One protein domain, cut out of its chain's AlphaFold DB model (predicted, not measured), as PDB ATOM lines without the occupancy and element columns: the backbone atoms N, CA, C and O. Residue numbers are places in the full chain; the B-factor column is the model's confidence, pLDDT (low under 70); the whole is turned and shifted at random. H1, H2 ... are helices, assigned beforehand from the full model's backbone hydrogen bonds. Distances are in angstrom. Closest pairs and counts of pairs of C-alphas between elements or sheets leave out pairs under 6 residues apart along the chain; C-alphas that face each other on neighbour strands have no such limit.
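What this domain is: This is residues 2 to 92 of the 191 residues of the protein "Hypothetical protein" of Rotaria sp. Silwood1 (UniProt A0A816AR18). Three helices, H3, H4 and H5, stand side by side in a triangle, with H2 crossing over H3 on the side away from H5. H1 reaches out from H3 as an arm, and residues 2 to 7, of which 4 to 7 belong to H1, stick out from the rest. The printed part has 91 residues with five named helices, H1 to H5 in chain order, and no named strand: all helix. It is compact, with a radius of gyration of the C-alphas of 13.2 A, and spans 38 by 28 by 25 A.

Where its parts are: H1, residues 4 to 20, begins at C-alpha 4 (143.741, 152.335, 154.004) and is 24.1 A long. H2 is residues 24 to 38, 20.2 A, and H3 residues 50 to 60, 15.5 A. H4 is residues 63 to 75, 18.5 A. H5, residues 79 to 90, 16.7 A, ends at C-alpha 90 (148.451, 140.627, 125.881).

How they stand to each other: The hub, H3, touches H1, H2 and H5. H1 touches it with residues 15 to 20 alone, at a shallow tilt of 8 degrees, the same way; the closest C-alphas, of Ser 16 and Ile 52, are 5.8 A apart. H2 touches H3, the closest C-alphas being Ala 30 and Val 53 at 4.9 A; at 73 degrees they are only just about perpendicular. H3 and H5 run the same way at 19 degrees, a shallow tilt, with the C-alphas of Cys 55 and Ala 88 closest at 4.0 A. H4 and H5 form a helical hairpin and touch, the closest C-alphas being Tyr 73 and Ile 82 at 5.7 A. H1 and H4 are apart. Every O i to N i+4 pair is within hydrogen-bond range in H1, H3, H4 and H5; in H2, 10 of 11 are.

The domain as a whole: The C-alphas farthest apart, of Thr 2 and Arg 63, are 43.1 A apart. The printed part has no cut. The link from H2 to H3, 11 residues, is long. Residues 2 to 3 and 40 to 48 are under pLDDT 70.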
ATOM      1  N   THR A   2     148.802 153.946 157.492       55.62
ATOM      2  CA  THR A   2     148.784 152.602 158.122       55.62
ATOM      3  C   THR A   2     147.638 151.615 157.857       55.62
ATOM      4  O   THR A   2     147.972 150.449 157.910       55.62
ATOM      5  N   ASP A   3     146.403 151.963 157.469       61.53
ATOM      6  CA  ASP A   3     145.385 150.908 157.187       61.53
ATOM      7  C   ASP A   3     144.853 150.972 155.749       61.53
ATOM      8  O   ASP A   3     145.019 150.040 154.970       61.53
ATOM      9  N   LYS A   4     144.375 152.146 155.321       74.88
ATOM     10  CA  LYS A   4     143.741 152.335 154.004       74.88
ATOM     11  C   LYS A   4     144.601 151.921 152.797       74.88
ATOM     12  O   LYS A   4     144.059 151.469 151.800       74.88
ATOM     13  N   TRP A   5     145.924 152.099 152.859       76.81
ATOM     14  CA  TRP A   5     146.817 151.733 151.748       76.81
ATOM     15  C   TRP A   5     147.065 150.220 151.675       76.81
ATOM     16  O   TRP A   5     147.178 149.675 150.581       76.81
ATOM     17  N   ILE A   6     147.129 149.553 152.834       80.94
ATOM     18  CA  ILE A   6     147.266 148.096 152.928       80.94
ATOM     19  C   ILE A   6     145.984 147.449 152.415       80.94
ATOM     20  O   ILE A   6     146.046 146.507 151.633       80.94
ATOM     21  N   ASP A   7     144.831 148.005 152.792       81.75
ATOM     22  CA  ASP A   7     143.528 147.534 152.330       81.75
ATOM     23  C   ASP A   7     143.391 147.631 150.806       81.75
ATOM     24  O   ASP A   7     142.893 146.696 150.182       81.75
ATOM     25  N   THR A   8     143.879 148.717 150.188       77.88
ATOM     26  CA  THR A   8     143.936 148.837 148.722       77.88
ATOM     27  C   THR A   8     144.793 147.730 148.112       77.88
ATOM     28  O   THR A   8     144.302 146.981 147.280       77.88
ATOM     29  N   LEU A   9     146.027 147.533 148.583       79.00
ATOM     30  CA  LEU A   9     146.900 146.487 148.033       79.00
ATOM     31  C   LEU A   9     146.333 145.073 148.211       79.00
ATOM     32  O   LEU A   9     146.471 144.231 147.324       79.00
ATOM     33  N   HIS A  10     145.704 144.793 149.355       82.81
ATOM     34  CA  HIS A  10     145.034 143.516 149.579       82.81
ATOM     35  C   HIS A  10     143.863 143.324 148.623       82.81
ATOM     36  O   HIS A  10     143.708 142.233 148.075       82.81
ATOM     37  N   ARG A  11     143.061 144.367 148.395       81.50
ATOM     38  CA  ARG A  11     141.957 144.320 147.440       81.50
ATOM     39  C   ARG A  11     142.467 144.018 146.032       81.50
ATOM     40  O   ARG A  11     141.957 143.085 145.418       81.50
ATOM     41  N   ASP A  12     143.503 144.715 145.574       80.31
ATOM     42  CA  ASP A  12     144.091 144.516 144.245       80.31
ATOM     43  C   ASP A  12     144.618 143.083 144.084       80.31
ATOM     44  O   ASP A  12     144.388 142.427 143.065       80.31
ATOM     45  N   LEU A  13     145.282 142.543 145.113       81.88
ATOM     46  CA  LEU A  13     145.780 141.166 145.111       81.88
ATOM     47  C   LEU A  13     144.640 140.136 145.068       81.88
ATOM     48  O   LEU A  13     144.709 139.166 144.310       81.88
ATOM     49  N   ILE A  14     143.591 140.334 145.870       85.25
ATOM     50  CA  ILE A  14     142.433 139.434 145.912       85.25
ATOM     51  C   ILE A  14     141.700 139.461 144.571       85.25
ATOM     52  O   ILE A  14     141.441 138.398 144.006       85.25
ATOM     53  N   LEU A  15     141.411 140.651 144.038       83.88
ATOM     54  CA  LEU A  15     140.713 140.817 142.764       83.88
ATOM     55  C   LEU A  15     141.532 140.261 141.600       83.88
ATOM     56  O   LEU A  15     141.005 139.501 140.791       83.88
ATOM     57  N   SER A  16     142.830 140.572 141.534       81.00
ATOM     58  CA  SER A  16     143.695 140.080 140.454       81.00
ATOM     59  C   SER A  16     143.754 138.558 140.456       81.00
ATOM     60  O   SER A  16     143.609 137.940 139.402       81.00
ATOM     61  N   THR A  17     143.870 137.949 141.638       83.69
ATOM     62  CA  THR A  17     143.867 136.494 141.796       83.69
ATOM     63  C   THR A  17     142.513 135.900 141.404       83.69
ATOM     64  O   THR A  17     142.459 134.999 140.570       83.69
ATOM     65  N   ALA A  18     141.410 136.413 141.951       89.50
ATOM     66  CA  ALA A  18     140.062 135.913 141.682       89.50
ATOM     67  C   ALA A  18     139.717 135.948 140.184       89.50
ATOM     68  O   ALA A  18     139.242 134.956 139.629       89.50
ATOM     69  N   CYS A  19     140.024 137.056 139.511       88.38
ATOM     70  CA  CYS A  19     139.774 137.226 138.083       88.38
ATOM     71  C   CYS A  19     140.754 136.418 137.217       88.38
ATOM     72  O   CYS A  19     140.389 135.965 136.130       88.38
ATOM     73  N   GLN A  20     141.995 136.201 137.668       85.62
ATOM     74  CA  GLN A  20     142.942 135.316 136.984       85.62
ATOM     75  C   GLN A  20     142.473 133.855 137.002       85.62
ATOM     76  O   GLN A  20     142.657 133.154 136.009       85.62
ATOM     77  N   TYR A  21     141.860 133.413 138.104       87.38
ATOM     78  CA  TYR A  21     141.260 132.082 138.237       87.38
ATOM     79  C   TYR A  21     139.809 132.011 137.744       87.38
ATOM     80  O   TYR A  21     139.155 130.992 137.947       87.38
ATOM     81  N   GLU A  22     139.323 133.059 137.069       88.50
ATOM     82  CA  GLU A  22     138.020 133.080 136.396       88.50
ATOM     83  C   GLU A  22     136.843 132.780 137.334       88.50
ATOM     84  O   GLU A  22     135.878 132.119 136.958       88.50
ATOM     85  N   LEU A  23     136.909 133.281 138.573       93.25
ATOM     86  CA  LEU A  23     135.765 133.236 139.478       93.25
ATOM     87  C   LEU A  23     134.643 134.128 138.934       93.25
ATOM     88  O   LEU A  23     134.881 135.309 138.670       93.25
ATOM     89  N   ASN A  24     133.433 133.571 138.810       91.81
ATOM     90  CA  ASN A  24     132.278 134.245 138.203       91.81
ATOM     91  C   ASN A  24     132.022 135.629 138.806       91.81
ATOM     92  O   ASN A  24     131.991 136.596 138.063       91.81
ATOM     93  N   ASP A  25     131.980 135.748 140.137       89.06
ATOM     94  CA  ASP A  25     131.745 137.034 140.808       89.06
ATOM     95  C   ASP A  25     132.761 138.116 140.391       89.06
ATOM     96  O   ASP A  25     132.420 139.290 140.269       89.06
ATOM     97  N   CYS A  26     134.022 137.730 140.150       90.12
ATOM     98  CA  CYS A  26     135.052 138.664 139.694       90.12
ATOM     99  C   CYS A  26     134.871 139.020 138.219       90.12
ATOM    100  O   CYS A  26     135.028 140.180 137.844       90.12
ATOM    101  N   ILE A  27     134.543 138.029 137.385       91.56
ATOM    102  CA  ILE A  27     134.275 138.235 135.960       91.56
ATOM    103  C   ILE A  27     133.087 139.172 135.777       91.56
ATOM    104  O   ILE A  27     133.223 140.155 135.054       91.56
ATOM    105  N   ASP A  28     131.968 138.890 136.440       90.50
ATOM    106  CA  ASP A  28     130.731 139.656 136.318       90.50
ATOM    107  C   ASP A  28     130.985 141.111 136.726       90.50
ATOM    108  O   ASP A  28     130.717 142.033 135.956       90.50
ATOM    109  N   HIS A  29     131.647 141.322 137.867       87.31
ATOM    110  CA  HIS A  29     132.001 142.665 138.320       87.31
ATOM    111  C   HIS A  29     132.973 143.383 137.368       87.31
ATOM    112  O   HIS A  29     132.814 144.569 137.074       87.31
ATOM    113  N   ALA A  30     133.983 142.679 136.847       88.69
ATOM    114  CA  ALA A  30     134.904 143.250 135.871       88.69
ATOM    115  C   ALA A  30     134.196 143.595 134.553       88.69
ATOM    116  O   ALA A  30     134.555 144.578 133.909       88.69
ATOM    117  N   GLN A  31     133.211 142.807 134.125       90.25
ATOM    118  CA  GLN A  31     132.418 143.090 132.932       90.25
ATOM    119  C   GLN A  31     131.527 144.313 133.138       90.25
ATOM    120  O   GLN A  31     131.517 145.181 132.270       90.25
ATOM    121  N   GLU A  32     130.853 144.431 134.283       87.81
ATOM    122  CA  GLU A  32     130.053 145.611 134.641       87.81
ATOM    123  C   GLU A  32     130.887 146.898 134.569       87.81
ATOM    124  O   GLU A  32     130.558 147.805 133.802       87.81
ATOM    125  N   LEU A  33     132.027 146.934 135.271       84.75
ATOM    126  CA  LEU A  33     132.940 148.083 135.261       84.75
ATOM    127  C   LEU A  33     133.460 148.401 133.855       84.75
ATOM    128  O   LEU A  33     133.651 149.563 133.497       84.75
ATOM    129  N   PHE A  34     133.707 147.372 133.045       86.75
ATOM    130  CA  PHE A  34     134.185 147.564 131.684       86.75
ATOM    131  C   PHE A  34     133.107 148.135 130.764       86.75
ATOM    132  O   PHE A  34     133.427 148.990 129.943       86.75
ATOM    133  N   GLN A  35     131.849 147.704 130.891       84.06
ATOM    134  CA  GLN A  35     130.750 148.236 130.080       84.06
ATOM    135  C   GLN A  35     130.555 149.736 130.307       84.06
ATOM    136  O   GLN A  35     130.370 150.476 129.343       84.06
ATOM    137  N   GLU A  36     130.674 150.200 131.554       79.50
ATOM    138  CA  GLU A  36     130.572 151.626 131.886       79.50
ATOM    139  C   GLU A  36     131.643 152.478 131.190       79.50
ATOM    140  O   GLU A  36     131.381 153.620 130.815       79.50
ATOM    141  N   TRP A  37     132.839 151.920 130.994       80.62
ATOM    142  CA  TRP A  37     133.948 152.595 130.320       80.62
ATOM    143  C   TRP A  37     133.938 152.433 128.800       80.62
ATOM    144  O   TRP A  37     134.308 153.353 128.072       80.62
ATOM    145  N   PHE A  38     133.501 151.272 128.312       76.56
ATOM    146  CA  PHE A  38     133.372 150.988 126.886       76.56
ATOM    147  C   PHE A  38     132.276 151.837 126.229       76.56
ATOM    148  O   PHE A  38     132.314 152.048 125.015       76.56
ATOM    149  N   ASP A  39     131.322 152.345 127.016       71.44
ATOM    150  CA  ASP A  39     130.294 153.267 126.546       71.44
ATOM    151  C   ASP A  39     130.924 154.590 126.050       71.44
ATOM    152  O   ASP A  39     131.477 155.365 126.842       71.44
ATOM    153  N   PRO A  40     130.802 154.917 124.746       60.00
ATOM    154  CA  PRO A  40     131.326 156.157 124.172       60.00
ATOM    155  C   PRO A  40     130.768 157.429 124.821       60.00
ATOM    156  O   PRO A  40     131.368 158.494 124.681       60.00
ATOM    157  N   SER A  41     129.619 157.340 125.498       57.94
ATOM    158  CA  SER A  41     128.983 158.461 126.189       57.94
ATOM    159  C   SER A  41     129.507 158.691 127.615       57.94
ATOM    160  O   SER A  41     129.264 159.764 128.168       57.94
ATOM    161  N   ASN A  42     130.256 157.733 128.188       56.44
ATOM    162  CA  ASN A  42     130.674 157.735 129.597       56.44
ATOM    163  C   ASN A  42     132.146 157.313 129.837       56.44
ATOM    164  O   ASN A  42     132.535 156.933 130.947       56.44
ATOM    165  N   ASN A  43     133.004 157.460 128.819       57.94
ATOM    166  CA  ASN A  43     134.452 157.170 128.843       57.94
ATOM    167  C   ASN A  43     135.275 158.075 129.808       57.94
ATOM    168  O   ASN A  43     136.496 158.182 129.718       57.94
ATOM    169  N   THR A  44     134.625 158.782 130.731       55.03
ATOM    170  CA  THR A  44     135.262 159.581 131.790       55.03
ATOM    171  C   THR A  44     135.303 158.857 133.135       55.03
ATOM    172  O   THR A  44     135.915 159.373 134.072       55.03
ATOM    173  N   THR A  45     134.689 157.675 133.249       57.28
ATOM    174  CA  THR A  45     134.638 156.929 134.510       57.28
ATOM    175  C   THR A  45     136.039 156.462 134.922       57.28
ATOM    176  O   THR A  45     136.728 155.706 134.225       57.28
ATOM    177  N   GLU A  46     136.500 156.939 136.078       63.28
ATOM    178  CA  GLU A  46     137.726 156.463 136.708       63.28
ATOM    179  C   GLU A  46     137.469 155.065 137.281       63.28
ATOM    180  O   GLU A  46     137.006 154.899 138.406       63.28
ATOM    181  N   ILE A  47     137.715 154.038 136.467       65.06
ATOM    182  CA  ILE A  47     137.710 152.658 136.947       65.06
ATOM    183  C   ILE A  47     138.880 152.485 137.927       65.06
ATOM    184  O   ILE A  47     140.044 152.666 137.560       65.06
ATOM    185  N   ASN A  48     138.582 152.098 139.166       68.56
ATOM    186  CA  ASN A  48     139.596 151.502 140.032       68.56
ATOM    187  C   ASN A  48     139.976 150.137 139.448       68.56
ATOM    188  O   ASN A  48     139.110 149.422 138.955       68.56
ATOM    189  N   ASP A  49     141.254 149.774 139.491       75.19
ATOM    190  CA  ASP A  49     141.716 148.454 139.042       75.19
ATOM    191  C   ASP A  49     141.575 148.205 137.525       75.19
ATOM    192  O   ASP A  49     141.422 147.064 137.083       75.19
ATOM    193  N   ARG A  50     141.695 149.267 136.704       83.19
ATOM    194  CA  ARG A  50     141.664 149.216 135.218       83.19
ATOM    195  C   ARG A  50     142.454 148.061 134.626       83.19
ATOM    196  O   ARG A  50     142.010 147.430 133.677       83.19
ATOM    197  N   GLU A  51     143.625 147.787 135.189       86.38
ATOM    198  CA  GLU A  51     144.493 146.703 134.748       86.38
ATOM    199  C   GLU A  51     143.782 145.338 134.798       86.38
ATOM    200  O   GLU A  51     143.749 144.609 133.803       86.38
ATOM    201  N   ILE A  52     143.152 145.029 135.936       88.31
ATOM    202  CA  ILE A  52     142.408 143.785 136.166       88.31
ATOM    203  C   ILE A  52     141.172 143.760 135.272       88.31
ATOM    204  O   ILE A  52     140.912 142.755 134.605       88.31
ATOM    205  N   VAL A  53     140.440 144.872 135.219       90.81
ATOM    206  CA  VAL A  53     139.202 145.011 134.446       90.81
ATOM    207  C   VAL A  53     139.461 144.798 132.951       90.81
ATOM    208  O   VAL A  53     138.833 143.933 132.337       90.81
ATOM    209  N   TYR A  54     140.433 145.497 132.360       93.81
ATOM    210  CA  TYR A  54     140.746 145.371 130.934       93.81
ATOM    211  C   TYR A  54     141.282 143.979 130.586       93.81
ATOM    212  O   TYR A  54     140.839 143.374 129.611       93.81
ATOM    213  N   CYS A  55     142.214 143.446 131.383       94.50
ATOM    214  CA  CYS A  55     142.801 142.129 131.138       94.50
ATOM    215  C   CYS A  55     141.755 141.007 131.242       94.50
ATOM    216  O   CYS A  55     141.740 140.101 130.408       94.50
ATOM    217  N   THR A  56     140.850 141.076 132.224       93.88
ATOM    218  CA  THR A  56     139.769 140.091 132.401       93.88
ATOM    219  C   THR A  56     138.792 140.128 131.234       93.88
ATOM    220  O   THR A  56     138.491 139.085 130.655       93.88
ATOM    221  N   ASN A  57     138.373 141.323 130.814       94.19
ATOM    222  CA  ASN A  57     137.492 141.470 129.660       94.19
ATOM    223  C   ASN A  57     138.170 141.026 128.364       94.19
ATOM    224  O   ASN A  57     137.545 140.331 127.573       94.19
ATOM    225  N   MET A  58     139.452 141.340 128.148       96.25
ATOM    226  CA  MET A  58     140.165 140.889 126.949       96.25
ATOM    227  C   MET A  58     140.389 139.369 126.933       96.25
ATOM    228  O   MET A  58     140.369 138.757 125.869       96.25
ATOM    229  N   ARG A  59     140.535 138.722 128.095       94.69
ATOM    230  CA  ARG A  59     140.637 137.256 128.193       94.69
ATOM    231  C   ARG A  59     139.379 136.541 127.687       94.69
ATOM    232  O   ARG A  59     139.488 135.462 127.108       94.69
ATOM    233  N   LEU A  60     138.214 137.145 127.918       92.38
ATOM    234  CA  LEU A  60     136.894 136.661 127.486       92.38
ATOM    235  C   LEU A  60     136.410 137.326 126.187       92.38
ATOM    236  O   LEU A  60     135.348 136.998 125.662       92.38
ATOM    237  N   GLY A  61     137.173 138.299 125.703       91.81
ATOM    238  CA  GLY A  61     136.784 139.211 124.649       91.81
ATOM    239  C   GLY A  61     137.030 138.666 123.256       91.81
ATOM    240  O   GLY A  61     137.626 137.614 123.044       91.81
ATOM    241  N   ASN A  62     136.584 139.443 122.278       93.88
ATOM    242  CA  ASN A  62     136.714 139.123 120.865       93.88
ATOM    243  C   ASN A  62     137.536 140.193 120.129       93.88
ATOM    244  O   ASN A  62     138.031 141.163 120.710       93.88
ATOM    245  N   ARG A  63     137.635 140.036 118.809       96.38
ATOM    246  CA  ARG A  63     138.333 140.976 117.928       96.38
ATOM    247  C   ARG A  63     137.828 142.420 118.033       96.38
ATOM    248  O   ARG A  63     138.638 143.332 117.904       96.38
ATOM    249  N   THR A  64     136.536 142.644 118.270       94.44
ATOM    250  CA  THR A  64     135.973 143.997 118.406       94.44
ATOM    251  C   THR A  64     136.525 144.694 119.643       94.44
ATOM    252  O   THR A  64     137.018 145.815 119.542       94.44
ATOM    253  N   LEU A  65     136.517 144.007 120.790       94.06
ATOM    254  CA  LEU A  65     137.113 144.533 122.016       94.06
ATOM    255  C   LEU A  65     138.617 144.782 121.841       94.06
ATOM    256  O   LEU A  65     139.123 145.843 122.197       94.06
ATOM    257  N   PHE A  66     139.322 143.834 121.229       97.19
ATOM    258  CA  PHE A  66     140.745 143.980 120.944       97.19
ATOM    259  C   PHE A  66     141.046 145.234 120.111       97.19
ATOM    260  O   PHE A  66     141.935 146.012 120.452       97.19
ATOM    261  N   GLN A  67     140.291 145.456 119.033       96.25
ATOM    262  CA  GLN A  67     140.449 146.633 118.174       96.25
ATOM    263  C   GLN A  67     140.170 147.930 118.927       96.25
ATOM    264  O   GLN A  67     140.879 148.912 118.723       96.25
ATOM    265  N   PHE A  68     139.174 147.927 119.811       93.81
ATOM    266  CA  PHE A  68     138.887 149.070 120.662       93.81
ATOM    267  C   PHE A  68     140.050 149.383 121.611       93.81
ATOM    268  O   PHE A  68     140.526 150.514 121.620       93.81
ATOM    269  N   LEU A  69     140.567 148.394 122.348       95.00
ATOM    270  CA  LEU A  69     141.704 148.590 123.259       95.00
ATOM    271  C   LEU A  69     142.968 149.035 122.513       95.00
ATOM    272  O   LEU A  69     143.688 149.917 122.979       95.00
ATOM    273  N   LEU A  70     143.218 148.471 121.328       96.75
ATOM    274  CA  LEU A  70     144.332 148.881 120.478       96.75
ATOM    275  C   LEU A  70     144.168 150.329 120.004       96.75
ATOM    276  O   LEU A  70     145.133 151.087 120.012       96.75
ATOM    277  N   HIS A  71     142.951 150.733 119.641       95.19
ATOM    278  CA  HIS A  71     142.665 152.116 119.282       95.19
ATOM    279  C   HIS A  71     142.895 153.068 120.464       95.19
ATOM    280  O   HIS A  71     143.563 154.085 120.290       95.19
ATOM    281  N   GLN A  72     142.426 152.715 121.669       92.75
ATOM    282  CA  GLN A  72     142.689 153.496 122.883       92.75
ATOM    283  C   GLN A  72     144.197 153.649 123.136       92.75
ATOM    284  O   GLN A  72     144.653 154.745 123.457       92.75
ATOM    285  N   TYR A  73     144.986 152.590 122.905       95.75
ATOM    286  CA  TYR A  73     146.449 152.628 123.041       95.75
ATOM    287  C   TYR A  73     147.079 153.641 122.076       95.75
ATOM    288  O   TYR A  73     148.001 154.357 122.451       95.75
ATOM    289  N   GLN A  74     146.566 153.735 120.848       95.25
ATOM    290  CA  GLN A  74     147.118 154.632 119.830       95.25
ATOM    291  C   GLN A  74     146.819 156.113 120.081       95.25
ATOM    292  O   GLN A  74     147.572 156.963 119.608       95.25
ATOM    293  N   ILE A  75     145.719 156.433 120.764       94.12
ATOM    294  CA  ILE A  75     145.284 157.824 120.965       94.12
ATOM    295  C   ILE A  75     145.692 158.395 122.327       94.12
ATOM    296  O   ILE A  75     145.716 159.616 122.490       94.12
ATOM    297  N   THR A  76     145.993 157.542 123.309       91.50
ATOM    298  CA  THR A  76     146.389 157.992 124.647       91.50
ATOM    299  C   THR A  76     147.859 158.422 124.695       91.50
ATOM    300  O   THR A  76     148.724 157.830 124.057       91.50
ATOM    301  N   ASN A  77     148.147 159.448 125.501       92.12
ATOM    302  CA  ASN A  77     149.510 159.879 125.840       92.12
ATOM    303  C   ASN A  77     149.854 159.613 127.318       92.12
ATOM    304  O   ASN A  77     150.933 159.985 127.780       92.12
ATOM    305  N   ASP A  78     148.934 159.010 128.074       92.25
ATOM    306  CA  ASP A  78     149.161 158.646 129.470       92.25
ATOM    307  C   ASP A  78     149.973 157.347 129.538       92.25
ATOM    308  O   ASP A  78     149.492 156.279 129.165       92.25
ATOM    309  N   LEU A  79     151.203 157.434 130.049       92.56
ATOM    310  CA  LEU A  79     152.124 156.299 130.167       92.56
ATOM    311  C   LEU A  79     151.568 155.153 131.032       92.56
ATOM    312  O   LEU A  79     151.877 153.983 130.778       92.56
ATOM    313  N   GLN A  80     150.759 155.462 132.050       90.88
ATOM    314  CA  GLN A  80     150.123 154.433 132.874       90.88
ATOM    315  C   GLN A  80     149.024 153.726 132.089       90.88
ATOM    316  O   GLN A  80     148.932 152.499 132.121       90.88
ATOM    317  N   GLU A  81     148.224 154.487 131.344       91.88
ATOM    318  CA  GLU A  81     147.167 153.926 130.509       91.88
ATOM    319  C   GLU A  81     147.737 153.094 129.354       91.88
ATOM    320  O   GLU A  81     147.262 151.987 129.113       91.88
ATOM    321  N   ILE A  82     148.822 153.551 128.721       95.31
ATOM    322  CA  ILE A  82     149.595 152.773 127.743       95.31
ATOM    323  C   ILE A  82     149.974 151.412 128.333       95.31
ATOM    324  O   ILE A  82     149.677 150.376 127.741       95.31
ATOM    325  N   SER A  83     150.569 151.403 129.529       95.19
ATOM    326  CA  SER A  83     151.007 150.168 130.192       95.19
ATOM    327  C   SER A  83     149.836 149.215 130.474       95.19
ATOM    328  O   SER A  83     149.940 148.013 130.213       95.19
ATOM    329  N   ARG A  84     148.697 149.744 130.943       94.44
ATOM    330  CA  ARG A  84     147.469 148.967 131.196       94.44
ATOM    331  C   ARG A  84     146.896 148.369 129.914       94.44
ATOM    332  O   ARG A  84     146.523 147.199 129.900       94.44
ATOM    333  N   LEU A  85     146.854 149.143 128.832       96.38
ATOM    334  CA  LEU A  85     146.336 148.698 127.539       96.38
ATOM    335  C   LEU A  85     147.247 147.649 126.893       96.38
ATOM    336  O   LEU A  85     146.746 146.658 126.361       96.38
ATOM    337  N   GLN A  86     148.574 147.798 126.996       97.81
ATOM    338  CA  GLN A  86     149.516 146.767 126.547       97.81
ATOM    339  C   GLN A  86     149.301 145.443 127.284       97.81
ATOM    340  O   GLN A  86     149.275 144.388 126.647       97.81
ATOM    341  N   LEU A  87     149.119 145.485 128.611       96.75
ATOM    342  CA  LEU A  87     148.815 144.277 129.377       96.75
ATOM    343  C   LEU A  87     147.488 143.675 128.931       96.75
ATOM    344  O   LEU A  87     147.431 142.477 128.670       96.75
ATOM    345  N   ALA A  88     146.443 144.495 128.831       96.50
ATOM    346  CA  ALA A  88     145.118 144.033 128.460       96.50
ATOM    347  C   ALA A  88     145.135 143.293 127.123       96.50
ATOM    348  O   ALA A  88     144.687 142.152 127.055       96.50
ATOM    349  N   LEU A  89     145.732 143.896 126.090       98.12
ATOM    350  CA  LEU A  89     145.895 143.281 124.773       98.12
ATOM    351  C   LEU A  89     146.626 141.935 124.868       98.12
ATOM    352  O   LEU A  89     146.186 140.954 124.270       98.12
ATOM    353  N   ALA A  90     147.696 141.859 125.665       97.69
ATOM    354  CA  ALA A  90     148.451 140.627 125.881       97.69
ATOM    355  C   ALA A  90     147.682 139.546 126.668       97.69
ATOM    356  O   ALA A  90     148.104 138.392 126.651       97.69
ATOM    357  N   CYS A  91     146.560 139.868 127.324       97.12
ATOM    358  CA  CYS A  91     145.725 138.903 128.050       97.12
ATOM    359  C   CYS A  91     144.775 138.084 127.161       97.12
ATOM    360  O   CYS A  91     144.114 137.174 127.668       97.12
ATOM    361  N   THR A  92     144.695 138.385 125.860       97.56
ATOM    362  CA  THR A  92     143.864 137.621 124.919       97.56
ATOM    363  C   THR A  92     144.222 136.129 124.910       97.56
ATOM    364  O   THR A  92     145.384 135.739 125.067       97.56
TER     365      THR A  92